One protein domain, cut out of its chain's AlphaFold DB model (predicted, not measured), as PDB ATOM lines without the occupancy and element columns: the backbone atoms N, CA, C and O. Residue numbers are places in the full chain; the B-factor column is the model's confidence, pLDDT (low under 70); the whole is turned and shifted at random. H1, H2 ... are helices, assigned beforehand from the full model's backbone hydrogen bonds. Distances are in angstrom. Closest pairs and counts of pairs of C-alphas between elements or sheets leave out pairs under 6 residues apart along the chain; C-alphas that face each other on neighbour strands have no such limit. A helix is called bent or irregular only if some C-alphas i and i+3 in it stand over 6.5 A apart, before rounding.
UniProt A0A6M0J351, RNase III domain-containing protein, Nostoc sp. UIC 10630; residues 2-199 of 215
ATOM      1  N   THR A   2     164.245 230.735 154.838       69.56
ATOM      2  CA  THR A   2     163.114 229.804 154.613       69.56
ATOM      3  C   THR A   2     163.281 228.857 153.412       69.56
ATOM      4  O   THR A   2     162.976 227.678 153.516       69.56
ATOM      5  N   GLN A   3     163.831 229.327 152.286       70.75
ATOM      6  CA  GLN A   3     163.961 228.510 151.066       70.75
ATOM      7  C   GLN A   3     164.984 227.367 151.196       70.75
ATOM      8  O   GLN A   3     164.702 226.243 150.793       70.75
ATOM      9  N   LEU A   4     166.145 227.630 151.808       68.25
ATOM     10  CA  LEU A   4     167.176 226.612 152.052       68.25
ATOM     11  C   LEU A   4     166.698 225.564 153.069       68.25
ATOM     12  O   LEU A   4     166.949 224.371 152.910       68.25
ATOM     13  N   TYR A   5     165.968 226.011 154.097       71.06
ATOM     14  CA  TYR A   5     165.340 225.128 155.076       71.06
ATOM     15  C   TYR A   5     164.326 224.187 154.410       71.06
ATOM     16  O   TYR A   5     164.392 222.976 154.613       71.06
ATOM     17  N   ASN A   6     163.465 224.718 153.538       79.56
ATOM     18  CA  ASN A   6     162.470 223.928 152.813       79.56
ATOM     19  C   ASN A   6     163.111 222.899 151.868       79.56
ATOM     20  O   ASN A   6     162.666 221.756 151.828       79.56
ATOM     21  N   GLN A   7     164.189 223.261 151.165       82.25
ATOM     22  CA  GLN A   7     164.929 222.323 150.310       82.25
ATOM     23  C   GLN A   7     165.555 221.176 151.113       82.25
ATOM     24  O   GLN A   7     165.500 220.021 150.696       82.25
ATOM     25  N   LYS A   8     166.125 221.476 152.287       83.31
ATOM     26  CA  LYS A   8     166.704 220.455 153.168       83.31
ATOM     27  C   LYS A   8     165.634 219.497 153.701       83.31
ATOM     28  O   LYS A   8     165.861 218.292 153.710       83.31
ATOM     29  N   GLN A   9     164.475 220.025 154.096       86.44
ATOM     30  CA  GLN A   9     163.334 219.220 154.544       86.44
ATOM     31  C   GLN A   9     162.796 218.323 153.425       86.44
ATOM     32  O   GLN A   9     162.607 217.126 153.626       86.44
ATOM     33  N   GLN A  10     162.634 218.870 152.219       91.06
ATOM     34  CA  GLN A  10     162.208 218.097 151.053       91.06
ATOM     35  C   GLN A  10     163.187 216.959 150.744       91.06
ATOM     36  O   GLN A  10     162.765 215.830 150.501       91.06
ATOM     37  N   ARG A  11     164.500 217.219 150.806       92.88
ATOM     38  CA  ARG A  11     165.504 216.179 150.565       92.88
ATOM     39  C   ARG A  11     165.449 215.069 151.612       92.88
ATOM     40  O   ARG A  11     165.521 213.898 151.258       92.88
ATOM     41  N   GLN A  12     165.271 215.416 152.886       91.69
ATOM     42  CA  GLN A  12     165.096 214.420 153.944       91.69
ATOM     43  C   GLN A  12     163.875 213.532 153.683       91.69
ATOM     44  O   GLN A  12     163.978 212.316 153.804       91.69
ATOM     45  N   GLN A  13     162.752 214.111 153.252       93.06
ATOM     46  CA  GLN A  13     161.556 213.344 152.892       93.06
ATOM     47  C   GLN A  13     161.800 212.400 151.709       93.06
ATOM     48  O   GLN A  13     161.375 211.250 151.765       93.06
ATOM     49  N   GLN A  14     162.524 212.845 150.675       95.00
ATOM     50  CA  GLN A  14     162.906 211.990 149.545       95.00
ATOM     51  C   GLN A  14     163.756 210.797 149.992       95.00
ATOM     52  O   GLN A  14     163.479 209.672 149.590       95.00
ATOM     53  N   ILE A  15     164.751 211.019 150.857       94.81
ATOM     54  CA  ILE A  15     165.597 209.934 151.372       94.81
ATOM     55  C   ILE A  15     164.763 208.942 152.192       94.81
ATOM     56  O   ILE A  15     164.897 207.738 152.013       94.81
ATOM     57  N   GLN A  16     163.866 209.425 153.055       93.94
ATOM     58  CA  GLN A  16     162.993 208.549 153.843       93.94
ATOM     59  C   GLN A  16     162.015 207.755 152.963       93.94
ATOM     60  O   GLN A  16     161.783 206.571 153.203       93.94
ATOM     61  N   ALA A  17     161.476 208.379 151.914       95.12
ATOM     62  CA  ALA A  17     160.656 207.691 150.924       95.12
ATOM     63  C   ALA A  17     161.454 206.614 150.173       95.12
ATOM     64  O   ALA A  17     160.944 205.509 149.996       95.12
ATOM     65  N   PHE A  18     162.714 206.889 149.817       96.50
ATOM     66  CA  PHE A  18     163.599 205.896 149.210       96.50
ATOM     67  C   PHE A  18     163.892 204.727 150.160       96.50
ATOM     68  O   PHE A  18     163.739 203.578 149.760       96.50
ATOM     69  N   ILE A  19     164.223 204.997 151.432       95.19
ATOM     70  CA  ILE A  19     164.452 203.968 152.468       95.19
ATOM     71  C   ILE A  19     163.232 203.048 152.608       95.19
ATOM     72  O   ILE A  19     163.355 201.823 152.665       95.19
ATOM     73  N   LYS A  20     162.031 203.633 152.616       93.88
ATOM     74  CA  LYS A  20     160.789 202.859 152.622       93.88
ATOM     75  C   LYS A  20     160.636 202.030 151.342       93.88
ATOM     76  O   LYS A  20     160.217 200.880 151.420       93.88
ATOM     77  N   GLY A  21     160.982 202.601 150.189       94.31
ATOM     78  CA  GLY A  21     160.934 201.943 148.883       94.31
ATOM     79  C   GLY A  21     161.860 200.730 148.777       94.31
ATOM     80  O   GLY A  21     161.438 199.703 148.257       94.31
ATOM     81  N   ILE A  22     163.075 200.807 149.331       94.00
ATOM     82  CA  ILE A  22     164.013 199.670 149.385       94.00
ATOM     83  C   ILE A  22     163.622 198.615 150.432       94.00
ATOM     84  O   ILE A  22     164.203 197.536 150.439       94.00
ATOM     85  N   GLY A  23     162.628 198.880 151.287       92.75
ATOM     86  CA  GLY A  23     162.051 197.883 152.193       92.75
ATOM     87  C   GLY A  23     162.885 197.571 153.439       92.75
ATOM     88  O   GLY A  23     162.776 196.470 153.973       92.75
ATOM     89  N   ILE A  24     163.708 198.513 153.915       89.81
ATOM     90  CA  ILE A  24     164.566 198.323 155.099       89.81
ATOM     91  C   ILE A  24     163.996 199.116 156.282       89.81
ATOM     92  O   ILE A  24     163.981 200.345 156.263       89.81
ATOM     93  N   SER A  25     163.523 198.420 157.322       82.12
ATOM     94  CA  SER A  25     162.835 199.023 158.476       82.12
ATOM     95  C   SER A  25     163.763 199.776 159.436       82.12
ATOM     96  O   SER A  25     163.388 200.833 159.937       82.12
ATOM     97  N   GLU A  26     164.977 199.272 159.676       84.69
ATOM     98  CA  GLU A  26     165.960 199.869 160.595       84.69
ATOM     99  C   GLU A  26     167.210 200.373 159.857       84.69
ATOM    100  O   GLU A  26     168.340 200.010 160.178       84.69
ATOM    101  N   PHE A  27     167.027 201.217 158.842       89.31
ATOM    102  CA  PHE A  27     168.146 201.745 158.059       89.31
ATOM    103  C   PHE A  27     168.981 202.766 158.854       89.31
ATOM    104  O   PHE A  27     168.492 203.842 159.199       89.31
ATOM    105  N   GLN A  28     170.259 202.462 159.116       86.50
ATOM    106  CA  GLN A  28     171.132 203.300 159.962       86.50
ATOM    107  C   GLN A  28     172.214 204.095 159.210       86.50
ATOM    108  O   GLN A  28     173.022 204.766 159.846       86.50
ATOM    109  N   ALA A  29     172.239 204.062 157.873       93.75
ATOM    110  CA  ALA A  29     173.301 204.672 157.058       93.75
ATOM    111  C   ALA A  29     172.790 205.796 156.136       93.75
ATOM    112  O   ALA A  29     173.143 205.863 154.956       93.75
ATOM    113  N   THR A  30     171.933 206.681 156.659       94.56
ATOM    114  CA  THR A  30     171.257 207.741 155.877       94.56
ATOM    115  C   THR A  30     172.245 208.656 155.148       94.56
ATOM    116  O   THR A  30     172.000 209.049 154.010       94.56
ATOM    117  N   GLU A  31     173.389 208.965 155.757       95.56
ATOM    118  CA  GLU A  31     174.446 209.771 155.143       95.56
ATOM    119  C   GLU A  31     175.113 209.052 153.967       95.56
ATOM    120  O   GLU A  31     175.371 209.676 152.938       95.56
ATOM    121  N   ALA A  32     175.369 207.746 154.093       97.56
ATOM    122  CA  ALA A  32     175.924 206.945 153.001       97.56
ATOM    123  C   ALA A  32     174.935 206.865 151.835       97.56
ATOM    124  O   ALA A  32     175.328 207.006 150.682       97.56
ATOM    125  N   LEU A  33     173.643 206.725 152.137       97.44
ATOM    126  CA  LEU A  33     172.598 206.741 151.123       97.44
ATOM    127  C   LEU A  33     172.489 208.103 150.424       97.44
ATOM    128  O   LEU A  33     172.352 208.164 149.207       97.44
ATOM    129  N   GLU A  34     172.605 209.209 151.162       96.81
ATOM    130  CA  GLU A  34     172.622 210.545 150.557       96.81
ATOM    131  C   GLU A  34     173.832 210.750 149.636       96.81
ATOM    132  O   GLU A  34     173.710 211.416 148.606       96.81
ATOM    133  N   ILE A  35     174.984 210.172 149.987       97.50
ATOM    134  CA  ILE A  35     176.169 210.139 149.124       97.50
ATOM    135  C   ILE A  35     175.880 209.309 147.868       97.50
ATOM    136  O   ILE A  35     176.099 209.807 146.768       97.50
ATOM    137  N   ALA A  36     175.344 208.092 148.010       98.19
ATOM    138  CA  ALA A  36     175.023 207.204 146.888       98.19
ATOM    139  C   ALA A  36     174.039 207.835 145.889       98.19
ATOM    140  O   ALA A  36     174.189 207.691 144.681       98.19
ATOM    141  N   LEU A  37     173.062 208.603 146.380       97.62
ATOM    142  CA  LEU A  37     172.064 209.278 145.548       97.62
ATOM    143  C   LEU A  37     172.570 210.591 144.914       97.62
ATOM    144  O   LEU A  37     171.787 211.297 144.276       97.62
ATOM    145  N   ARG A  38     173.849 210.950 145.076       95.94
ATOM    146  CA  ARG A  38     174.479 212.150 144.502       95.94
ATOM    147  C   ARG A  38     175.608 211.764 143.555       95.94
ATOM    148  O   ARG A  38     176.772 211.728 143.944       95.94
ATOM    149  N   HIS A  39     175.266 211.548 142.289       96.25
ATOM    150  CA  HIS A  39     176.251 211.201 141.269       96.25
ATOM    151  C   HIS A  39     177.315 212.313 141.115       96.25
ATOM    152  O   HIS A  39     176.961 213.501 141.170       96.25
ATOM    153  N   PRO A  40     178.596 211.989 140.835       95.00
ATOM    154  CA  PRO A  40     179.658 212.973 140.604       95.00
ATOM    155  C   PRO A  40     179.288 214.102 139.636       95.00
ATOM    156  O   PRO A  40     179.639 215.253 139.883       95.00
ATOM    157  N   SER A  41     178.484 213.829 138.601       93.88
ATOM    158  CA  SER A  41     177.976 214.873 137.687       93.88
ATOM    159  C   SER A  41     177.268 216.037 138.399       93.88
ATOM    160  O   SER A  41     177.407 217.188 137.996       93.88
ATOM    161  N   PHE A  42     176.532 215.762 139.479       94.88
ATOM    162  CA  PHE A  42     175.850 216.782 140.266       94.88
ATOM    163  C   PHE A  42     176.825 217.513 141.191       94.88
ATOM    164  O   PHE A  42     176.747 218.733 141.339       94.88
ATOM    165  N   ILE A  43     177.765 216.776 141.790       92.94
ATOM    166  CA  ILE A  43     178.812 217.329 142.661       92.94
ATOM    167  C   ILE A  43     179.633 218.370 141.890       92.94
ATOM    168  O   ILE A  43     179.830 219.490 142.375       92.94
ATOM    169  N   TYR A  44     180.036 218.052 140.659       92.06
ATOM    170  CA  TYR A  44     180.830 218.942 139.814       92.06
ATOM    171  C   TYR A  44     180.100 220.226 139.412       92.06
ATOM    172  O   TYR A  44     180.724 221.290 139.376       92.06
ATOM    173  N   GLU A  45     178.787 220.163 139.203       92.19
ATOM    174  CA  GLU A  45     177.955 221.329 138.886       92.19
ATOM    175  C   GLU A  45     177.531 222.150 140.120       92.19
ATOM    176  O   GLU A  45     176.986 223.247 139.981       92.19
ATOM    177  N   SER A  46     177.766 221.652 141.337       89.44
ATOM    178  CA  SER A  46     177.386 222.351 142.567       89.44
ATOM    179  C   SER A  46     178.281 223.569 142.867       89.44
ATOM    180  O   SER A  46     179.448 223.630 142.472       89.44
ATOM    181  N   ASN A  47     177.750 224.548 143.611       90.19
ATOM    182  CA  ASN A  47     178.441 225.801 143.966       90.19
ATOM    183  C   ASN A  47     179.328 225.684 145.224       90.19
ATOM    184  O   ASN A  47     179.464 226.647 145.977       90.19
ATOM    185  N   VAL A  48     179.895 224.507 145.489       91.44
ATOM    186  CA  VAL A  48     180.841 224.299 146.599       91.44
ATOM    187  C   VAL A  48     182.283 224.441 146.116       91.44
ATOM    188  O   VAL A  48     182.559 224.399 144.913       91.44
ATOM    189  N   ASP A  49     183.210 224.639 147.047       95.44
ATOM    190  CA  ASP A  49     184.629 224.735 146.728       95.44
ATOM    191  C   ASP A  49     185.186 223.399 146.196       95.44
ATOM    192  O   ASP A  49     184.609 222.327 146.386       95.44
ATOM    193  N   ARG A  50     186.337 223.467 145.520       94.75
ATOM    194  CA  ARG A  50     186.964 222.301 144.886       94.75
ATOM    195  C   ARG A  50     187.314 221.190 145.882       94.75
ATOM    196  O   ARG A  50     187.117 220.029 145.553       94.75
ATOM    197  N   GLN A  51     187.778 221.526 147.088       95.69
ATOM    198  CA  GLN A  51     188.152 220.509 148.078       95.69
ATOM    199  C   GLN A  51     186.920 219.728 148.543       95.69
ATOM    200  O   GLN A  51     186.973 218.505 148.670       95.69
ATOM    201  N   THR A  52     185.792 220.418 148.731       94.94
ATOM    202  CA  THR A  52     184.512 219.773 149.048       94.94
ATOM    203  C   THR A  52     184.042 218.853 147.916       94.94
ATOM    204  O   THR A  52     183.582 217.746 148.200       94.94
ATOM    205  N   LYS A  53     184.187 219.261 146.645       95.56
ATOM    206  CA  LYS A  53     183.854 218.404 145.489       95.56
ATOM    207  C   LYS A  53     184.694 217.130 145.469       95.56
ATOM    208  O   LYS A  53     184.130 216.039 145.418       95.56
ATOM    209  N   ASP A  54     186.012 217.272 145.596       96.12
ATOM    210  CA  ASP A  54     186.953 216.146 145.587       96.12
ATOM    211  C   ASP A  54     186.661 215.170 146.745       96.12
ATOM    212  O   ASP A  54     186.692 213.949 146.575       96.12
ATOM    213  N   PHE A  55     186.317 215.691 147.930       96.69
ATOM    214  CA  PHE A  55     185.923 214.868 149.074       96.69
ATOM    215  C   PHE A  55     184.627 214.086 148.816       96.69
ATOM    216  O   PHE A  55     184.564 212.891 149.113       96.69
ATOM    217  N   GLN A  56     183.599 214.742 148.271       96.44
ATOM    218  CA  GLN A  56     182.307 214.113 147.986       96.44
ATOM    219  C   GLN A  56     182.418 213.046 146.896       96.44
ATOM    220  O   GLN A  56     181.887 211.950 147.072       96.44
ATOM    221  N   GLU A  57     183.154 213.319 145.815       97.06
ATOM    222  CA  GLU A  57     183.409 212.310 144.788       97.06
ATOM    223  C   GLU A  57     184.174 211.120 145.371       97.06
ATOM    224  O   GLU A  57     183.780 209.975 145.164       97.06
ATOM    225  N   LYS A  58     185.224 211.366 146.164       97.88
ATOM    226  CA  LYS A  58     185.969 210.283 146.817       97.88
ATOM    227  C   LYS A  58     185.068 209.441 147.720       97.88
ATOM    228  O   LYS A  58     185.230 208.224 147.772       97.88
ATOM    229  N   ALA A  59     184.139 210.063 148.444       98.12
ATOM    230  CA  ALA A  59     183.181 209.342 149.275       98.12
ATOM    231  C   ALA A  59     182.237 208.469 148.430       98.12
ATOM    232  O   ALA A  59     182.066 207.297 148.757       98.12
ATOM    233  N   TYR A  60     181.705 209.007 147.327       98.56
ATOM    234  CA  TYR A  60     180.867 208.273 146.375       98.56
ATOM    235  C   TYR A  60     181.608 207.074 145.768       98.56
ATOM    236  O   TYR A  60     181.153 205.942 145.895       98.56
ATOM    237  N   ARG A  61     182.804 207.289 145.202       98.31
ATOM    238  CA  ARG A  61     183.593 206.227 144.551       98.31
ATOM    239  C   ARG A  61     184.000 205.122 145.524       98.31
ATOM    240  O   ARG A  61     184.004 203.953 145.162       98.31
ATOM    241  N   ARG A  62     184.310 205.468 146.780       98.50
ATOM    242  CA  ARG A  62     184.577 204.469 147.833       98.50
ATOM    243  C   ARG A  62     183.355 203.613 148.143       98.50
ATOM    244  O   ARG A  62     183.518 202.453 148.502       98.50
ATOM    245  N   LEU A  63     182.165 204.202 148.071       98.44
ATOM    246  CA  LEU A  63     180.919 203.502 148.337       98.44
ATOM    247  C   LEU A  63     180.533 202.591 147.167       98.44
ATOM    248  O   LEU A  63     180.207 201.439 147.419       98.44
ATOM    249  N   ALA A  64     180.662 203.073 145.925       98.75
ATOM    250  CA  ALA A  64     180.495 202.262 144.716       98.75
ATOM    251  C   ALA A  64     181.449 201.063 144.716       98.75
ATOM    252  O   ALA A  64     181.009 199.928 144.624       98.75
ATOM    253  N   HIS A  65     182.736 201.298 144.988       98.69
ATOM    254  CA  HIS A  65     183.727 200.226 145.078       98.69
ATOM    255  C   HIS A  65     183.409 199.184 146.165       98.69
ATOM    256  O   HIS A  65     183.638 197.994 145.976       98.69
ATOM    257  N   LEU A  66     182.882 199.617 147.318       98.81
ATOM    258  CA  LEU A  66     182.417 198.687 148.348       98.81
ATOM    259  C   LEU A  66     181.215 197.872 147.857       98.81
ATOM    260  O   LEU A  66     181.158 196.675 148.115       98.81
ATOM    261  N   GLY A  67     180.255 198.521 147.199       98.81
ATOM    262  CA  GLY A  67     179.065 197.869 146.669       98.81
ATOM    263  C   GLY A  67     179.380 196.836 145.597       98.81
ATOM    264  O   GLY A  67     178.902 195.719 145.719       98.81
ATOM    265  N   ASP A  68     180.234 197.170 144.630       98.75
ATOM    266  CA  ASP A  68     180.731 196.259 143.589       98.75
ATOM    267  C   ASP A  68     181.363 194.991 144.192       98.75
ATOM    268  O   ASP A  68     180.967 193.866 143.887       98.75
ATOM    269  N   ALA A  69     182.263 195.151 145.170       98.75
ATOM    270  CA  ALA A  69     182.875 194.008 145.848       98.75
ATOM    271  C   ALA A  69     181.848 193.126 146.592       98.75
ATOM    272  O   ALA A  69     181.980 191.901 146.609       98.75
ATOM    273  N   ILE A  70     180.831 193.734 147.214       98.75
ATOM    274  CA  ILE A  70     179.758 193.007 147.910       98.75
ATOM    275  C   ILE A  70     178.826 192.308 146.914       98.75
ATOM    276  O   ILE A  70     178.499 191.144 147.130       98.75
ATOM    277  N   LEU A  71     178.447 192.975 145.821       98.81
ATOM    278  CA  LEU A  71     177.673 192.403 144.719       98.81
ATOM    279  C   LEU A  71     178.364 191.154 144.179       98.81
ATOM    280  O   LEU A  71     177.774 190.079 144.168       98.81
ATOM    281  N   GLY A  72     179.635 191.287 143.796       98.44
ATOM    282  CA  GLY A  72     180.400 190.192 143.217       98.44
ATOM    283  C   GLY A  72     180.555 188.999 144.160       98.44
ATOM    284  O   GLY A  72     180.578 187.866 143.684       98.44
ATOM    285  N   ALA A  73     180.651 189.239 145.472       98.69
ATOM    286  CA  ALA A  73     180.683 188.180 146.476       98.69
ATOM    287  C   ALA A  73     179.324 187.480 146.622       98.69
ATOM    288  O   ALA A  73     179.289 186.256 146.615       98.69
ATOM    289  N   ILE A  74     178.220 188.234 146.709       98.81
ATOM    290  CA  ILE A  74     176.864 187.670 146.824       98.81
ATOM    291  C   ILE A  74     176.507 186.854 145.583       98.81
ATOM    292  O   ILE A  74     175.992 185.755 145.721       98.81
ATOM    293  N   VAL A  75     176.786 187.370 144.384       98.50
ATOM    294  CA  VAL A  75     176.467 186.667 143.132       98.50
ATOM    295  C   VAL A  75     177.271 185.375 143.018       98.50
ATOM    296  O   VAL A  75     176.699 184.337 142.717       98.50
ATOM    297  N   THR A  76     178.573 185.397 143.331       98.19
ATOM    298  CA  THR A  76     179.377 184.163 143.342       98.19
ATOM    299  C   THR A  76     178.858 183.143 144.359       98.19
ATOM    300  O   THR A  76     178.779 181.966 144.030       98.19
ATOM    301  N   ASP A  77     178.510 183.580 145.572       98.12
ATOM    302  CA  ASP A  77     177.970 182.709 146.627       98.12
ATOM    303  C   ASP A  77     176.617 182.102 146.214       98.12
ATOM    304  O   ASP A  77     176.413 180.896 146.312       98.12
ATOM    305  N   TYR A  78     175.729 182.926 145.647       97.88
ATOM    306  CA  TYR A  78     174.408 182.514 145.178       97.88
ATOM    307  C   TYR A  78     174.478 181.484 144.044       97.88
ATOM    308  O   TYR A  78     173.797 180.463 144.110       97.88
ATOM    309  N   LEU A  79     175.323 181.719 143.036       97.62
ATOM    310  CA  LEU A  79     175.499 180.790 141.916       97.62
ATOM    311  C   LEU A  79     176.134 179.468 142.368       97.62
ATOM    312  O   LEU A  79     175.680 178.405 141.959       97.62
ATOM    313  N   TYR A  80     177.128 179.524 143.263       96.88
ATOM    314  CA  TYR A  80     177.763 178.328 143.826       96.88
ATOM    315  C   TYR A  80     176.761 177.420 144.553       96.88
ATOM    316  O   TYR A  80     176.823 176.200 144.420       96.88
ATOM    317  N   GLU A  81     175.830 177.999 145.317       95.94
ATOM    318  CA  GLU A  81     174.772 177.227 145.976       95.94
ATOM    319  C   GLU A  81     173.709 176.717 144.993       95.94
ATOM    320  O   GLU A  81     173.154 175.633 145.194       95.94
ATOM    321  N   ARG A  82     173.395 177.497 143.952       95.56
ATOM    322  CA  ARG A  82     172.315 177.195 143.004       95.56
ATOM    323  C   ARG A  82     172.691 176.111 141.998       95.56
ATOM    324  O   ARG A  82     171.831 175.291 141.678       95.56
ATOM    325  N   PHE A  83     173.944 176.088 141.549       95.62
ATOM    326  CA  PHE A  83     174.416 175.221 140.471       95.62
ATOM    327  C   PHE A  83     175.612 174.361 140.912       95.62
ATOM    328  O   PHE A  83     176.759 174.634 140.555       95.62
ATOM    329  N   PRO A  84     175.373 173.301 141.709       95.38
ATOM    330  CA  PRO A  84     176.447 172.491 142.289       95.38
ATOM    331  C   PRO A  84     177.262 171.686 141.266       95.38
ATOM    332  O   PRO A  84     178.380 171.281 141.577       95.38
ATOM    333  N   GLU A  85     176.715 171.449 140.072       96.00
ATOM    334  CA  GLU A  85     177.361 170.665 139.011       96.00
ATOM    335  C   GLU A  85     178.049 171.540 137.948       96.00
ATOM    336  O   GLU A  85     178.752 171.006 137.090       96.00
ATOM    337  N   SER A  86     177.883 172.866 138.007       95.25
ATOM    338  CA  SER A  86     178.435 173.774 137.001       95.25
ATOM    339  C   SER A  86     179.950 173.917 137.094       95.25
ATOM    340  O   SER A  86     180.566 173.872 138.167       95.25
ATOM    341  N   THR A  87     180.576 174.137 135.944       96.12
ATOM    342  CA  THR A  87     182.009 174.394 135.847       96.12
ATOM    343  C   THR A  87     182.358 175.822 136.277       96.12
ATOM    344  O   THR A  87     181.521 176.719 136.354       96.12
ATOM    345  N   GLN A  88     183.647 176.086 136.527       94.75
ATOM    346  CA  GLN A  88     184.114 177.454 136.796       94.75
ATOM    347  C   GLN A  88     183.782 178.420 135.640       94.75
ATOM    348  O   GLN A  88     183.578 179.609 135.892       94.75
ATOM    349  N   GLY A  89     183.800 177.929 134.396       96.06
ATOM    350  CA  GLY A  89     183.514 178.721 133.200       96.06
ATOM    351  C   GLY A  89     182.070 179.202 133.193       96.06
ATOM    352  O   GLY A  89     181.860 180.410 133.202       96.06
ATOM    353  N   GLU A  90     181.126 178.268 133.310       94.75
ATOM    354  CA  GLU A  90     179.680 178.535 133.391       94.75
ATOM    355  C   GLU A  90     179.360 179.523 134.519       94.75
ATOM    356  O   GLU A  90     178.850 180.609 134.279       94.75
ATOM    357  N   LEU A  91     179.832 179.256 135.745       95.12
ATOM    358  CA  LEU A  91     179.615 180.168 136.878       95.12
ATOM    359  C   LEU A  91     180.196 181.576 136.649       95.12
ATOM    360  O   LEU A  91     179.774 182.547 137.281       95.12
ATOM    361  N   THR A  92     181.233 181.694 135.814       95.62
ATOM    362  CA  THR A  92     181.819 182.990 135.454       95.62
ATOM    363  C   THR A  92     180.978 183.710 134.404       95.62
ATOM    364  O   THR A  92     180.919 184.940 134.455       95.62
ATOM    365  N   GLU A  93     180.357 182.978 133.487       95.50
ATOM    366  CA  GLU A  93     179.453 183.486 132.456       95.50
ATOM    367  C   GLU A  93     178.154 184.004 133.081       95.50
ATOM    368  O   GLU A  93     177.906 185.210 133.008       95.50
ATOM    369  N   ASP A  94     177.456 183.183 133.871       95.69
ATOM    370  CA  ASP A  94     176.249 183.580 134.618       95.69
ATOM    371  C   ASP A  94     176.503 184.820 135.473       95.69
ATOM    372  O   ASP A  94     175.723 185.777 135.530       95.69
ATOM    373  N   LYS A  95     177.653 184.829 136.160       97.31
ATOM    374  CA  LYS A  95     178.057 185.967 136.978       97.31
ATOM    375  C   LYS A  95     178.197 187.224 136.134       97.31
ATOM    376  O   LYS A  95     177.811 188.284 136.619       97.31
ATOM    377  N   GLN A  96     178.806 187.140 134.950       96.69
ATOM    378  CA  GLN A  96     178.981 188.298 134.075       96.69
ATOM    379  C   GLN A  96     177.632 188.847 133.632       96.69
ATOM    380  O   GLN A  96     177.444 190.054 133.760       96.69
ATOM    381  N   SER A  97     176.695 187.986 133.237       96.12
ATOM    382  CA  SER A  97     175.331 188.377 132.865       96.12
ATOM    383  C   SER A  97     174.603 189.083 134.019       96.12
ATOM    384  O   SER A  97     174.047 190.165 133.849       96.12
ATOM    385  N   LEU A  98     174.715 188.563 135.248       97.06
ATOM    386  CA  LEU A  98     174.061 189.147 136.428       97.06
ATOM    387  C   LEU A  98     174.665 190.472 136.924       97.06
ATOM    388  O   LEU A  98     174.013 191.202 137.680       97.06
ATOM    389  N   VAL A  99     175.922 190.772 136.580       97.12
ATOM    390  CA  VAL A  99     176.641 191.963 137.081       97.12
ATOM    391  C   VAL A  99     177.088 192.914 135.976       97.12
ATOM    392  O   VAL A  99     177.894 193.815 136.226       97.12
ATOM    393  N   ASP A 100     176.581 192.745 134.758       95.62
ATOM    394  CA  ASP A 100     176.891 193.663 133.675       95.62
ATOM    395  C   ASP A 100     176.200 195.029 133.848       95.62
ATOM    396  O   ASP A 100     175.341 195.267 134.701       95.62
ATOM    397  N   LYS A 101     176.591 195.996 133.017       95.94
ATOM    398  CA  LYS A 101     176.077 197.366 133.149       95.94
ATOM    399  C   LYS A 101     174.619 197.506 132.728       95.94
ATOM    400  O   LYS A 101     173.968 198.425 133.225       95.94
ATOM    401  N   ALA A 102     174.137 196.672 131.813       95.69
ATOM    402  CA  ALA A 102     172.747 196.706 131.388       95.69
ATOM    403  C   ALA A 102     171.871 196.213 132.545       95.69
ATOM    404  O   ALA A 102     171.035 196.969 133.047       95.69
ATOM    405  N   GLN A 103     172.189 195.042 133.090       96.94
ATOM    406  CA  GLN A 103     171.490 194.423 134.203       96.94
ATOM    407  C   GLN A 103     171.494 195.304 135.458       96.94
ATOM    408  O   GLN A 103     170.445 195.553 136.061       96.94
ATOM    409  N   LEU A 104     172.650 195.859 135.844       98.25
ATOM    410  CA  LEU A 104     172.733 196.747 137.011       98.25
ATOM    411  C   LEU A 104     172.004 198.081 136.793       98.25
ATOM    412  O   LEU A 104     171.460 198.657 137.742       98.25
ATOM    413  N   SER A 105     171.953 198.579 135.554       97.56
ATOM    414  CA  SER A 105     171.128 199.738 135.205       97.56
ATOM    415  C   SER A 105     169.639 199.423 135.360       97.56
ATOM    416  O   SER A 105     168.886 200.234 135.906       97.56
ATOM    417  N   GLU A 106     169.199 198.235 134.959       96.94
ATOM    418  CA  GLU A 106     167.823 197.799 135.183       96.94
ATOM    419  C   GLU A 106     167.492 197.684 136.668       96.94
ATOM    420  O   GLU A 106     166.439 198.157 137.094       96.94
ATOM    421  N   PHE A 107     168.398 197.152 137.493       97.94
ATOM    422  CA  PHE A 107     168.197 197.113 138.943       97.94
ATOM    423  C   PHE A 107     168.074 198.522 139.543       97.94
ATOM    424  O   PHE A 107     167.198 198.776 140.379       97.94
ATOM    425  N   ALA A 108     168.885 199.478 139.078       97.69
ATOM    426  CA  ALA A 108     168.747 200.890 139.436       97.69
ATOM    427  C   ALA A 108     167.371 201.470 139.064       97.69
ATOM    428  O   ALA A 108     166.774 202.211 139.854       97.69
ATOM    429  N   ILE A 109     166.852 201.135 137.883       95.56
ATOM    430  CA  ILE A 109     165.533 201.580 137.418       95.56
ATOM    431  C   ILE A 109     164.418 200.910 138.231       95.56
ATOM    432  O   ILE A 109     163.521 201.612 138.698       95.56
ATOM    433  N   LYS A 110     164.512 199.599 138.503       96.12
ATOM    434  CA  LYS A 110     163.597 198.843 139.384       96.12
ATOM    435  C   LYS A 110     163.560 199.442 140.806       96.12
ATOM    436  O   LYS A 110     162.525 199.414 141.473       96.12
ATOM    437  N   LEU A 111     164.652 200.067 141.264       96.06
ATOM    438  CA  LEU A 111     164.717 200.835 142.518       96.06
ATOM    439  C   LEU A 111     164.143 202.258 142.446       96.06
ATOM    440  O   LEU A 111     164.146 202.968 143.453       96.06
ATOM    441  N   ASN A 112     163.652 202.693 141.288       95.69
ATOM    442  CA  ASN A 112     163.259 204.072 141.005       95.69
ATOM    443  C   ASN A 112     164.395 205.089 141.229       95.69
ATOM    444  O   ASN A 112     164.120 206.258 141.502       95.69
ATOM    445  N   LEU A 113     165.675 204.702 141.093       95.69
ATOM    446  CA  LEU A 113     166.794 205.643 141.255       95.69
ATOM    447  C   LEU A 113     166.674 206.921 140.409       95.69
ATOM    448  O   LEU A 113     167.010 207.978 140.958       95.69
ATOM    449  N   PRO A 114     166.170 206.901 139.155       94.62
ATOM    450  CA  PRO A 114     165.978 208.123 138.373       94.62
ATOM    451  C   PRO A 114     165.185 209.225 139.099       94.62
ATOM    452  O   PRO A 114     165.508 210.401 138.952       94.62
ATOM    453  N   GLU A 115     164.222 208.859 139.949       93.75
ATOM    454  CA  GLU A 115     163.365 209.809 140.676       93.75
ATOM    455  C   GLU A 115     164.016 210.375 141.949       93.75
ATOM    456  O   GLU A 115     163.680 211.470 142.409       93.75
ATOM    457  N   PHE A 116     164.959 209.640 142.544       95.81
ATOM    458  CA  PHE A 116     165.577 209.998 143.828       95.81
ATOM    459  C   PHE A 116     167.001 210.548 143.696       95.81
ATOM    460  O   PHE A 116     167.500 211.208 144.621       95.81
ATOM    461  N   CYS A 117     167.668 210.291 142.573       95.19
ATOM    462  CA  CYS A 117     169.042 210.711 142.345       95.19
ATOM    463  C   CYS A 117     169.175 212.211 142.046       95.19
ATOM    464  O   CYS A 117     168.285 212.880 141.517       95.19
ATOM    465  N   LEU A 118     170.340 212.761 142.382       95.19
ATOM    466  CA  LEU A 118     170.764 214.088 141.964       95.19
ATOM    467  C   LEU A 118     171.814 213.934 140.864       95.19
ATOM    468  O   LEU A 118     172.934 213.492 141.121       95.19
ATOM    469  N   LEU A 119     171.436 214.331 139.646       94.25
ATOM    470  CA  LEU A 119     172.287 214.338 138.456       94.25
ATOM    471  C   LEU A 119     172.594 215.769 138.000       94.25
ATOM    472  O   LEU A 119     171.824 216.705 138.259       94.25
ATOM    473  N   GLY A 120     173.717 215.926 137.297       92.31
ATOM    474  CA  GLY A 120     174.063 217.161 136.599       92.31
ATOM    475  C   GLY A 120     172.998 217.536 135.563       92.31
ATOM    476  O   GLY A 120     172.315 216.678 135.002       92.31
ATOM    477  N   LYS A 121     172.833 218.832 135.297       90.19
ATOM    478  CA  LYS A 121     171.830 219.383 134.374       90.19
ATOM    479  C   LYS A 121     171.949 218.802 132.971       90.19
ATOM    480  O   LYS A 121     170.931 218.636 132.315       90.19
ATOM    481  N   SER A 122     173.167 218.484 132.538       86.88
ATOM    482  CA  SER A 122     173.442 217.894 131.219       86.88
ATOM    483  C   SER A 122     172.897 216.472 131.036       86.88
ATOM    484  O   SER A 122     172.793 216.004 129.905       86.88
ATOM    485  N   LEU A 123     172.553 215.790 132.131       87.00
ATOM    486  CA  LEU A 123     172.041 214.418 132.139       87.00
ATOM    487  C   LEU A 123     170.527 214.360 132.373       87.00
ATOM    488  O   LEU A 123     169.880 213.358 132.082       87.00
ATOM    489  N   LYS A 124     169.933 215.452 132.867       81.75
ATOM    490  CA  LYS A 124     168.491 215.517 133.110       81.75
ATOM    491  C   LYS A 124     167.715 215.441 131.799       81.75
ATOM    492  O   LYS A 124     167.950 216.235 130.893       81.75
ATOM    493  N   GLY A 125     166.752 214.525 131.744       79.31
ATOM    494  CA  GLY A 125     165.873 214.341 130.588       79.31
ATOM    495  C   GLY A 125     166.492 213.546 129.438       79.31
ATOM    496  O   GLY A 125     165.832 213.387 128.415       79.31
ATOM    497  N   LYS A 126     167.723 213.039 129.590       86.44
ATOM    498  CA  LYS A 126     168.254 212.042 128.660       86.44
ATOM    499  C   LYS A 126     167.539 210.698 128.850       86.44
ATOM    500  O   LYS A 126     167.165 210.386 129.986       86.44
ATOM    501  N   PRO A 127     167.375 209.902 127.781       87.75
ATOM    502  CA  PRO A 127     166.878 208.534 127.884       87.75
ATOM    503  C   PRO A 127     167.676 207.706 128.903       87.75
ATOM    504  O   PRO A 127     168.869 207.942 129.116       87.75
ATOM    505  N   LEU A 128     167.011 206.762 129.574       85.94
ATOM    506  CA  LEU A 128     167.647 205.934 130.607       85.94
ATOM    507  C   LEU A 128     168.628 204.919 130.005       85.94
ATOM    508  O   LEU A 128     169.706 204.728 130.558       85.94
ATOM    509  N   ASN A 129     168.301 204.355 128.839       83.38
ATOM    510  CA  ASN A 129     169.181 203.458 128.078       83.38
ATOM    511  C   ASN A 129     170.491 204.143 127.641       83.38
ATOM    512  O   ASN A 129     171.551 203.535 127.627       83.38
ATOM    513  N   GLU A 130     170.484 205.453 127.385       86.81
ATOM    514  CA  GLU A 130     171.717 206.210 127.109       86.81
ATOM    515  C   GLU A 130     172.586 206.451 128.363       86.81
ATOM    516  O   GLU A 130     173.664 207.051 128.280       86.81
ATOM    517  N   GLN A 131     172.119 206.032 129.542       91.50
ATOM    518  CA  GLN A 131     172.738 206.297 130.841       91.50
ATOM    519  C   GLN A 131     173.023 205.018 131.642       91.50
ATOM    520  O   GLN A 131     173.285 205.108 132.841       91.50
ATOM    521  N   GLU A 132     173.061 203.854 130.991       94.31
ATOM    522  CA  GLU A 132     173.304 202.551 131.631       94.31
ATOM    523  C   GLU A 132     174.513 202.559 132.566       94.31
ATOM    524  O   GLU A 132     174.410 202.244 133.746       94.31
ATOM    525  N   ARG A 133     175.668 203.030 132.075       95.12
ATOM    526  CA  ARG A 133     176.906 203.073 132.873       95.12
ATOM    527  C   ARG A 133     176.764 203.898 134.150       95.12
ATOM    528  O   ARG A 133     177.403 203.588 135.147       95.12
ATOM    529  N   LEU A 134     175.980 204.971 134.088       96.06
ATOM    530  CA  LEU A 134     175.739 205.840 135.231       96.06
ATOM    531  C   LEU A 134     174.836 205.140 136.241       96.06
ATOM    532  O   LEU A 134     175.143 205.152 137.430       96.06
ATOM    533  N   PHE A 135     173.736 204.540 135.784       97.50
ATOM    534  CA  PHE A 135     172.784 203.882 136.672       97.50
ATOM    535  C   PHE A 135     173.342 202.594 137.280       97.50
ATOM    536  O   PHE A 135     173.123 202.377 138.468       97.50
ATOM    537  N   ALA A 136     174.147 201.832 136.539       98.06
ATOM    538  CA  ALA A 136     174.902 200.696 137.063       98.06
ATOM    539  C   ALA A 136     175.832 201.111 138.216       98.06
ATOM    540  O   ALA A 136     175.740 200.578 139.319       98.06
ATOM    541  N   GLU A 137     176.657 202.144 138.017       98.25
ATOM    542  CA  GLU A 137     177.547 202.624 139.082       98.25
ATOM    543  C   GLU A 137     176.760 203.182 140.286       98.25
ATOM    544  O   GLU A 137     177.141 203.018 141.448       98.25
ATOM    545  N   MET A 138     175.639 203.864 140.031       98.31
ATOM    546  CA  MET A 138     174.770 204.338 141.108       98.31
ATOM    547  C   MET A 138     174.134 203.181 141.882       98.31
ATOM    548  O   MET A 138     173.995 203.291 143.102       98.31
ATOM    549  N   PHE A 139     173.771 202.087 141.210       98.69
ATOM    550  CA  PHE A 139     173.288 200.877 141.864       98.69
ATOM    551  C   PHE A 139     174.347 200.303 142.806       98.69
ATOM    552  O   PHE A 139     174.041 200.070 143.974       98.69
ATOM    553  N   GLU A 140     175.598 200.178 142.359       98.75
ATOM    554  CA  GLU A 140     176.715 199.742 143.209       98.75
ATOM    555  C   GLU A 140     176.871 200.661 144.429       98.75
ATOM    556  O   GLU A 140     176.938 200.199 145.568       98.75
ATOM    557  N   ALA A 141     176.852 201.984 144.238       98.75
ATOM    558  CA  ALA A 141     176.935 202.928 145.353       98.75
ATOM    559  C   ALA A 141     175.769 202.764 146.346       98.75
ATOM    560  O   ALA A 141     175.963 202.838 147.564       98.75
ATOM    561  N   VAL A 142     174.555 202.521 145.849       98.62
ATOM    562  CA  VAL A 142     173.374 202.269 146.684       98.62
ATOM    563  C   VAL A 142     173.498 200.939 147.416       98.62
ATOM    564  O   VAL A 142     173.233 200.903 148.616       98.62
ATOM    565  N   LEU A 143     173.964 199.876 146.764       98.75
ATOM    566  CA  LEU A 143     174.215 198.588 147.407       98.75
ATOM    567  C   LEU A 143     175.271 198.718 148.514       98.75
ATOM    568  O   LEU A 143     175.087 198.193 149.612       98.75
ATOM    569  N   GLY A 144     176.323 199.508 148.281       98.69
ATOM    570  CA  GLY A 144     177.292 199.879 149.309       98.69
ATOM    571  C   GLY A 144     176.631 200.578 150.504       98.69
ATOM    572  O   GLY A 144     176.919 200.244 151.655       98.69
ATOM    573  N   ALA A 145     175.702 201.512 150.264       98.44
ATOM    574  CA  ALA A 145     174.926 202.157 151.329       98.44
ATOM    575  C   ALA A 145     174.001 201.175 152.064       98.44
ATOM    576  O   ALA A 145     173.888 201.253 153.286       98.44
ATOM    577  N   VAL A 146     173.360 200.252 151.342       98.12
ATOM    578  CA  VAL A 146     172.482 199.206 151.888       98.12
ATOM    579  C   VAL A 146     173.258 198.264 152.797       98.12
ATOM    580  O   VAL A 146     172.844 198.043 153.933       98.12
ATOM    581  N   TYR A 147     174.426 197.796 152.361       98.31
ATOM    582  CA  TYR A 147     175.308 196.970 153.179       98.31
ATOM    583  C   TYR A 147     175.707 197.672 154.485       98.31
ATOM    584  O   TYR A 147     175.645 197.085 155.567       98.31
ATOM    585  N   LEU A 148     176.055 198.964 154.424       97.88
ATOM    586  CA  LEU A 148     176.308 199.760 155.629       97.88
ATOM    587  C   LEU A 148     175.040 199.956 156.476       97.88
ATOM    588  O   LEU A 148     175.123 199.937 157.705       97.88
ATOM    589  N   GLY A 149     173.881 200.121 155.838       96.25
ATOM    590  CA  GLY A 149     172.572 200.256 156.478       96.25
ATOM    591  C   GLY A 149     172.173 199.020 157.281       96.25
ATOM    592  O   GLY A 149     171.655 199.165 158.385       96.25
ATOM    593  N   PHE A 150     172.528 197.831 156.791       96.12
ATOM    594  CA  PHE A 150     172.441 196.557 157.509       96.12
ATOM    595  C   PHE A 150     173.584 196.334 158.510       96.12
ATOM    596  O   PHE A 150     173.823 195.212 158.941       96.12
ATOM    597  N   LYS A 151     174.324 197.380 158.899       95.38
ATOM    598  CA  LYS A 151     175.460 197.290 159.836       95.38
ATOM    599  C   LYS A 151     176.532 196.294 159.388       95.38
ATOM    600  O   LYS A 151     177.227 195.728 160.230       95.38
ATOM    601  N   ARG A 152     176.712 196.138 158.073       96.25
ATOM    602  CA  ARG A 152     177.646 195.187 157.456       96.25
ATOM    603  C   ARG A 152     177.274 193.716 157.672       96.25
ATOM    604  O   ARG A 152     178.146 192.854 157.646       96.25
ATOM    605  N   ASP A 153     175.995 193.426 157.882       96.81
ATOM    606  CA  ASP A 153     175.484 192.058 157.893       96.81
ATOM    607  C   ASP A 153     175.370 191.537 156.453       96.81
ATOM    608  O   ASP A 153     174.502 191.968 155.687       96.81
ATOM    609  N   PHE A 154     176.287 190.638 156.087       97.56
ATOM    610  CA  PHE A 154     176.355 190.050 154.750       97.56
ATOM    611  C   PHE A 154     175.098 189.239 154.409       97.56
ATOM    612  O   PHE A 154     174.554 189.379 153.317       97.56
ATOM    613  N   SER A 155     174.581 188.445 155.348       97.38
ATOM    614  CA  SER A 155     173.404 187.602 155.119       97.38
ATOM    615  C   SER A 155     172.141 188.428 154.871       97.38
ATOM    616  O   SER A 155     171.329 188.063 154.019       97.38
ATOM    617  N   GLN A 156     171.978 189.559 155.568       97.00
ATOM    618  CA  GLN A 156     170.848 190.465 155.337       97.00
ATOM    619  C   GLN A 156     170.917 191.151 153.969       97.00
ATOM    620  O   GLN A 156     169.908 191.176 153.263       97.00
ATOM    621  N   VAL A 157     172.085 191.672 153.565       97.81
ATOM    622  CA  VAL A 157     172.229 192.287 152.232       97.81
ATOM    623  C   VAL A 157     172.104 191.251 151.113       97.81
ATOM    624  O   VAL A 157     171.440 191.536 150.122       97.81
ATOM    625  N   SER A 158     172.649 190.044 151.302       98.38
ATOM    626  CA  SER A 158     172.516 188.923 150.364       98.38
ATOM    627  C   SER A 158     171.047 188.549 150.173       98.38
ATOM    628  O   SER A 158     170.518 188.632 149.067       98.38
ATOM    629  N   SER A 159     170.332 188.294 151.274       97.88
ATOM    630  CA  SER A 159     168.897 187.991 151.241       97.88
ATOM    631  C   SER A 159     168.071 189.097 150.583       97.88
ATOM    632  O   SER A 159     167.086 188.808 149.906       97.88
ATOM    633  N   TRP A 160     168.428 190.362 150.812       97.62
ATOM    634  CA  TRP A 160     167.750 191.506 150.207       97.62
ATOM    635  C   TRP A 160     167.994 191.585 148.697       97.62
ATOM    636  O   TRP A 160     167.044 191.795 147.948       97.62
ATOM    637  N   LEU A 161     169.242 191.398 148.260       98.31
ATOM    638  CA  LEU A 161     169.637 191.482 146.856       98.31
ATOM    639  C   LEU A 161     169.061 190.317 146.042       98.31
ATOM    640  O   LEU A 161     168.480 190.546 144.983       98.31
ATOM    641  N   ILE A 162     169.143 189.093 146.570       98.19
ATOM    642  CA  ILE A 162     168.627 187.891 145.906       98.19
ATOM    643  C   ILE A 162     167.117 187.998 145.696       98.19
ATOM    644  O   ILE A 162     166.641 187.931 144.568       98.19
ATOM    645  N   LYS A 163     166.359 188.252 146.770       96.62
ATOM    646  CA  LYS A 163     164.884 188.271 146.726       96.62
ATOM    647  C   LYS A 163     164.293 189.381 145.868       96.62
ATOM    648  O   LYS A 163     163.102 189.348 145.587       96.62
ATOM    649  N   ARG A 164     165.064 190.429 145.593       96.00
ATOM    650  CA  ARG A 164     164.560 191.639 144.946       96.00
ATOM    651  C   ARG A 164     165.043 191.785 143.508       96.00
ATOM    652  O   ARG A 164     164.441 192.565 142.777       96.00
ATOM    653  N   PHE A 165     166.124 191.092 143.146       97.44
ATOM    654  CA  PHE A 165     166.778 191.243 141.850       97.44
ATOM    655  C   PHE A 165     167.290 189.914 141.298       97.44
ATOM    656  O   PHE A 165     166.855 189.522 140.224       97.44
ATOM    657  N   LEU A 166     168.197 189.229 142.008       97.00
ATOM    658  CA  LEU A 166     168.965 188.136 141.392       97.00
ATOM    659  C   LEU A 166     168.138 186.887 141.096       97.00
ATOM    660  O   LEU A 166     168.477 186.188 140.157       97.00
ATOM    661  N   ALA A 167     167.102 186.587 141.885       95.62
ATOM    662  CA  ALA A 167     166.253 185.429 141.610       95.62
ATOM    663  C   ALA A 167     165.550 185.579 140.253       95.62
ATOM    664  O   ALA A 167     165.768 184.761 139.372       95.62
ATOM    665  N   ASP A 168     164.815 186.681 140.071       95.25
ATOM    666  CA  ASP A 168     164.089 186.954 138.827       95.25
ATOM    667  C   ASP A 168     165.047 187.101 137.631       95.25
ATOM    668  O   ASP A 168     164.775 186.567 136.566       95.25
ATOM    669  N   ALA A 169     166.182 187.790 137.807       95.69
ATOM    670  CA  ALA A 169     167.155 187.984 136.727       95.69
ATOM    671  C   ALA A 169     167.845 186.678 136.306       95.69
ATOM    672  O   ALA A 169     168.113 186.475 135.131       95.69
ATOM    673  N   LEU A 170     168.137 185.788 137.259       94.62
ATOM    674  CA  LEU A 170     168.719 184.490 136.940       94.62
ATOM    675  C   LEU A 170     167.705 183.591 136.228       94.62
ATOM    676  O   LEU A 170     168.074 182.913 135.280       94.62
ATOM    677  N   ASP A 171     166.440 183.604 136.656       93.31
ATOM    678  CA  ASP A 171     165.385 182.863 135.962       93.31
ATOM    679  C   ASP A 171     165.207 183.383 134.518       93.31
ATOM    680  O   ASP A 171     165.025 182.582 133.610       93.31
ATOM    681  N   GLU A 172     165.295 184.699 134.278       91.75
ATOM    682  CA  GLU A 172     165.289 185.283 132.923       91.75
ATOM    683  C   GLU A 172     166.460 184.757 132.068       91.75
ATOM    684  O   GLU A 172     166.223 184.297 130.958       91.75
ATOM    685  N   ILE A 173     167.685 184.728 132.609       89.25
ATOM    686  CA  ILE A 173     168.879 184.229 131.896       89.25
ATOM    687  C   ILE A 173     168.746 182.746 131.520       89.25
ATOM    688  O   ILE A 173     169.003 182.390 130.377       89.25
ATOM    689  N   ILE A 174     168.315 181.891 132.455       88.56
ATOM    690  CA  ILE A 174     168.172 180.446 132.196       88.56
ATOM    691  C   ILE A 174     167.140 180.187 131.093       88.56
ATOM    692  O   ILE A 174     167.368 179.356 130.222       88.56
ATOM    693  N   ASN A 175     166.001 180.888 131.125       86.94
ATOM    694  CA  ASN A 175     164.966 180.691 130.109       86.94
ATOM    695  C   ASN A 175     165.442 181.144 128.718       86.94
ATOM    696  O   ASN A 175     165.119 180.487 127.735       86.94
ATOM    697  N   ASP A 176     166.210 182.237 128.636       82.12
ATOM    698  CA  ASP A 176     166.777 182.703 127.366       82.12
ATOM    699  C   ASP A 176     167.784 181.680 126.788       82.12
ATOM    700  O   ASP A 176     167.807 181.460 125.579       82.12
ATOM    701  N   GLU A 177     168.578 181.014 127.636       79.12
ATOM    702  CA  GLU A 177     169.499 179.945 127.212       79.12
ATOM    703  C   GLU A 177     168.761 178.691 126.715       79.12
ATOM    704  O   GLU A 177     169.134 178.134 125.681       79.12
ATOM    705  N   GLU A 178     167.693 178.269 127.402       76.25
ATOM    706  CA  GLU A 178     166.844 177.149 126.967       76.25
ATOM    707  C   GLU A 178     166.173 177.444 125.609       76.25
ATOM    708  O   GLU A 178     166.167 176.589 124.719       76.25
ATOM    709  N   ASP A 179     165.666 178.669 125.412       70.62
ATOM    710  CA  ASP A 179     165.078 179.111 124.140       70.62
ATOM    711  C   ASP A 179     166.118 179.125 122.998       70.62
ATOM    712  O   ASP A 179     165.801 178.797 121.846       70.62
ATOM    713  N   ASP A 180     167.364 179.512 123.285       71.25
ATOM    714  CA  ASP A 180     168.454 179.504 122.307       71.25
ATOM    715  C   ASP A 180     168.874 178.072 121.933       71.25
ATOM    716  O   ASP A 180     169.088 177.804 120.745       71.25
ATOM    717  N   GLU A 181     168.940 177.141 122.891       68.81
ATOM    718  CA  GLU A 181     169.214 175.720 122.629       68.81
ATOM    719  C   GLU A 181     168.109 175.063 121.787       68.81
ATOM    720  O   GLU A 181     168.418 174.418 120.780       68.81
ATOM    721  N   GLU A 182     166.828 175.288 122.112       63.25
ATOM    722  CA  GLU A 182     165.699 174.781 121.314       63.25
ATOM    723  C   GLU A 182     165.727 175.327 119.872       63.25
ATOM    724  O   GLU A 182     165.503 174.590 118.905       63.25
ATOM    725  N   ASN A 183     166.057 176.611 119.691       58.22
ATOM    726  CA  ASN A 183     166.205 177.206 118.359       58.22
ATOM    727  C   ASN A 183     167.438 176.681 117.606       58.22
ATOM    728  O   ASN A 183     167.434 176.634 116.371       58.22
ATOM    729  N   PHE A 184     168.504 176.305 118.315       57.84
ATOM    730  CA  PHE A 184     169.688 175.710 117.702       57.84
ATOM    731  C   PHE A 184     169.420 174.276 117.233       57.84
ATOM    732  O   PHE A 184     169.880 173.902 116.152       57.84
ATOM    733  N   GLU A 185     168.632 173.500 117.984       57.59
ATOM    734  CA  GLU A 185     168.161 172.178 117.555       57.59
ATOM    735  C   GLU A 185     167.266 172.264 116.303       57.59
ATOM    736  O   GLU A 185     167.418 171.447 115.394       57.59
ATOM    737  N   ASP A 186     166.409 173.288 116.172       55.56
ATOM    738  CA  ASP A 186     165.579 173.508 114.966       55.56
ATOM    739  C   ASP A 186     166.388 174.026 113.751       55.56
ATOM    740  O   ASP A 186     165.985 173.878 112.595       55.56
ATOM    741  N   MET A 187     167.578 174.596 113.984       53.91
ATOM    742  CA  MET A 187     168.518 175.041 112.941       53.91
ATOM    743  C   MET A 187     169.691 174.086 112.703       53.91
ATOM    744  O   MET A 187     170.620 174.438 111.965       53.91
ATOM    745  N   SER A 188     169.651 172.882 113.279       54.69
ATOM    746  CA  SER A 188     170.590 171.797 112.996       54.69
ATOM    747  C   SER A 188     170.459 171.352 111.532       54.69
ATOM    748  O   SER A 188     169.846 170.335 111.211       54.69
ATOM    749  N   LEU A 189     171.037 172.127 110.615       58.12
ATOM    750  CA  LEU A 189     171.307 171.688 109.255       58.12
ATOM    751  C   LEU A 189     172.353 170.590 109.354       58.12
ATOM    752  O   LEU A 189     173.492 170.855 109.753       58.12
ATOM    753  N   ASP A 190     171.983 169.372 108.968       69.31
ATOM    754  CA  ASP A 190     172.993 168.345 108.803       69.31
ATOM    755  C   ASP A 190     174.003 168.801 107.727       69.31
ATOM    756  O   ASP A 190     173.762 169.707 106.909       69.31
ATOM    757  N   THR A 191     175.191 168.199 107.731       66.69
ATOM    758  CA  THR A 191     176.250 168.582 106.787       66.69
ATOM    759  C   THR A 191     175.764 168.500 105.330       66.69
ATOM    760  O   THR A 191     176.212 169.283 104.489       66.69
ATOM    761  N   ARG A 192     174.817 167.609 105.009       69.81
ATOM    762  CA  ARG A 192     174.238 167.468 103.667       69.81
ATOM    763  C   ARG A 192     173.251 168.579 103.338       69.81
ATOM    764  O   ARG A 192     173.296 169.069 102.211       69.81
ATOM    765  N   ASP A 193     172.431 169.018 104.282       71.88
ATOM    766  CA  ASP A 193     171.505 170.131 104.093       71.88
ATOM    767  C   ASP A 193     172.272 171.428 103.802       71.88
ATOM    768  O   ASP A 193     171.971 172.138 102.836       71.88
ATOM    769  N   TYR A 194     173.347 171.691 104.552       72.75
ATOM    770  CA  TYR A 194     174.229 172.832 104.294       72.75
ATOM    771  C   TYR A 194     174.924 172.735 102.925       72.75
ATOM    772  O   TYR A 194     174.940 173.703 102.157       72.75
ATOM    773  N   LEU A 195     175.473 171.562 102.580       76.88
ATOM    774  CA  LEU A 195     176.112 171.324 101.281       76.88
ATOM    775  C   LEU A 195     175.128 171.488 100.114       76.88
ATOM    776  O   LEU A 195     175.506 172.029  99.071       76.88
ATOM    777  N   GLY A 196     173.869 171.088 100.294       76.31
ATOM    778  CA  GLY A 196     172.796 171.300  99.328       76.31
ATOM    779  C   GLY A 196     172.513 172.781  99.082       76.31
ATOM    780  O   GLY A 196     172.445 173.217  97.932       76.31
ATOM    781  N   MET A 197     172.448 173.593 100.140       78.81
ATOM    782  CA  MET A 197     172.182 175.035 100.031       78.81
ATOM    783  C   MET A 197     173.258 175.805  99.254       78.81
ATOM    784  O   MET A 197     172.947 176.786  98.574       78.81
ATOM    785  N   ILE A 198     174.515 175.359  99.311       81.50
ATOM    786  CA  ILE A 198     175.632 175.974  98.575       81.50
ATOM    787  C   ILE A 198     175.927 175.295  97.225       81.50
ATOM    788  O   ILE A 198     176.924 175.620  96.578       81.50
ATOM    789  N   GLY A 199     175.063 174.376  96.772       78.69
ATOM    790  CA  GLY A 199     175.174 173.702  95.473       78.69
ATOM    791  C   GLY A 199     176.300 172.665  95.394       78.69
ATOM    792  O   GLY A 199     176.801 172.371  94.306       78.69
TER     793      GLY A 199
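Overview. This is residues 2 to 199 of the 215 residues of the protein "RNase III domain-containing protein" of Nostoc sp. UIC 10630 (UniProt A0A6M0J351). What does the domain look like? Long helix H4 crosses H8 nearly at right angles to make the core of an all-helix body, with H2 and H6 packed on H8 and with H3 and H5 folded back on H4. Two arms make much of the length: residues 2 to 10 of H1 stick out at one end, and at the other residues 175 to 188, most of them in the second arm of bent H9, stick out and lead to the small H10. What is printed, and how large is it? The printed part has 198 residues with ten named helices, H1 to H10 in chain order, and no named strand. It is loose, with a radius of gyration of the C-alphas of 21.2 A and spans of 80, 39 and 28 A.

Along the chain. Which helix is a good place to start? H4, residues 50 to 82, is 47.5 A long, from C-alpha 50 at (186.964, 222.301, 144.886) to C-alpha 82 at (172.315, 177.195, 143.004). Which helices come before it? H1 spans residues 2 to 22, 30.6 A from C-alpha 2 at (163.114, 229.804, 154.613); H2 is residues 30 to 36 and H3 residues 40 to 45. Which come after it? H5 is residues 88 to 99, H6 residues 101 to 110, H7 residues 113 to 116, and H8 residues 129 to 149, 28.8 A long; H8 is irregular, C-alphas 130 and 133 being 8.4 A apart, and has a kink of 35 degrees near residue 136. H9, residues 154 to 186, was assigned as one helix by its hydrogen bonds but is bent, with C-alphas 164 and 167 7.2 A apart; its arms are H9a, residues 154 to 164, and H9b, residues 167 to 186, 29.2 A long. H10, residues 191 to 197, ends with C-alpha 197 at (172.182, 175.035, 100.031).

Arrangement. What touches the hub, H4? With residues 60 to 71 it touches H8, about perpendicular at 83 degrees, the closest C-alphas being Ala 64 and Ala 141 at 3.7 A. It forms helical hairpins with H3, closest at Pro 40 and Glu 57, 5.7 A, and with H5, closest at Val 75 and Lys 95, 6.4 A. What else touches H8? H2 does, at a shallow tilt of 26 degrees, opposite ways, with the C-alphas of Ala 36 and Ala 141 4.9 A apart; H6 does at a steep tilt of 67 degrees, only just short of about perpendicular, with those of Ser 105 and Ala 136 4.3 A apart. H8 and H9a, a helical hairpin, only just touch, with 3 pairs of C-alphas within 8 A, Tyr 147 and Val 157 the closest at 5.7 A. How do the remaining helices stand? H1 only just touches H2, at Ile 15 and Glu 34, 7.1 A, and H7, at Gln 14 and Phe 116, 6.6 A, with 3 pairs of C-alphas within 8 A each time. H9b stands at a steep tilt of 53 degrees to H9a and touches H5, closest at Leu 98 and Ala 169, 7.0 A; H10 touches no helix. What do the backbones show? Every O i to N i+4 pair is within hydrogen-bond range in H1 to H6, H9a, H9b and H10, against 15 of 17 in H8, and H7 is too short for such a pair.

Size, cuts and confidence. How far does it reach? The two C-alphas farthest apart, those of Thr 2 and Gly 199, are 82.4 A apart, while the 168 residues without the stretches that stand free span 68 by 49 by 27 A. Is the printed part whole, and which link is long? It has no cut, and the link from H7 to H8, residues 117 to 128, is long. Where is confidence low? The mean pLDDT of the printed part is 91.2, and residues 2, 4 and 181 to 192 are under 70.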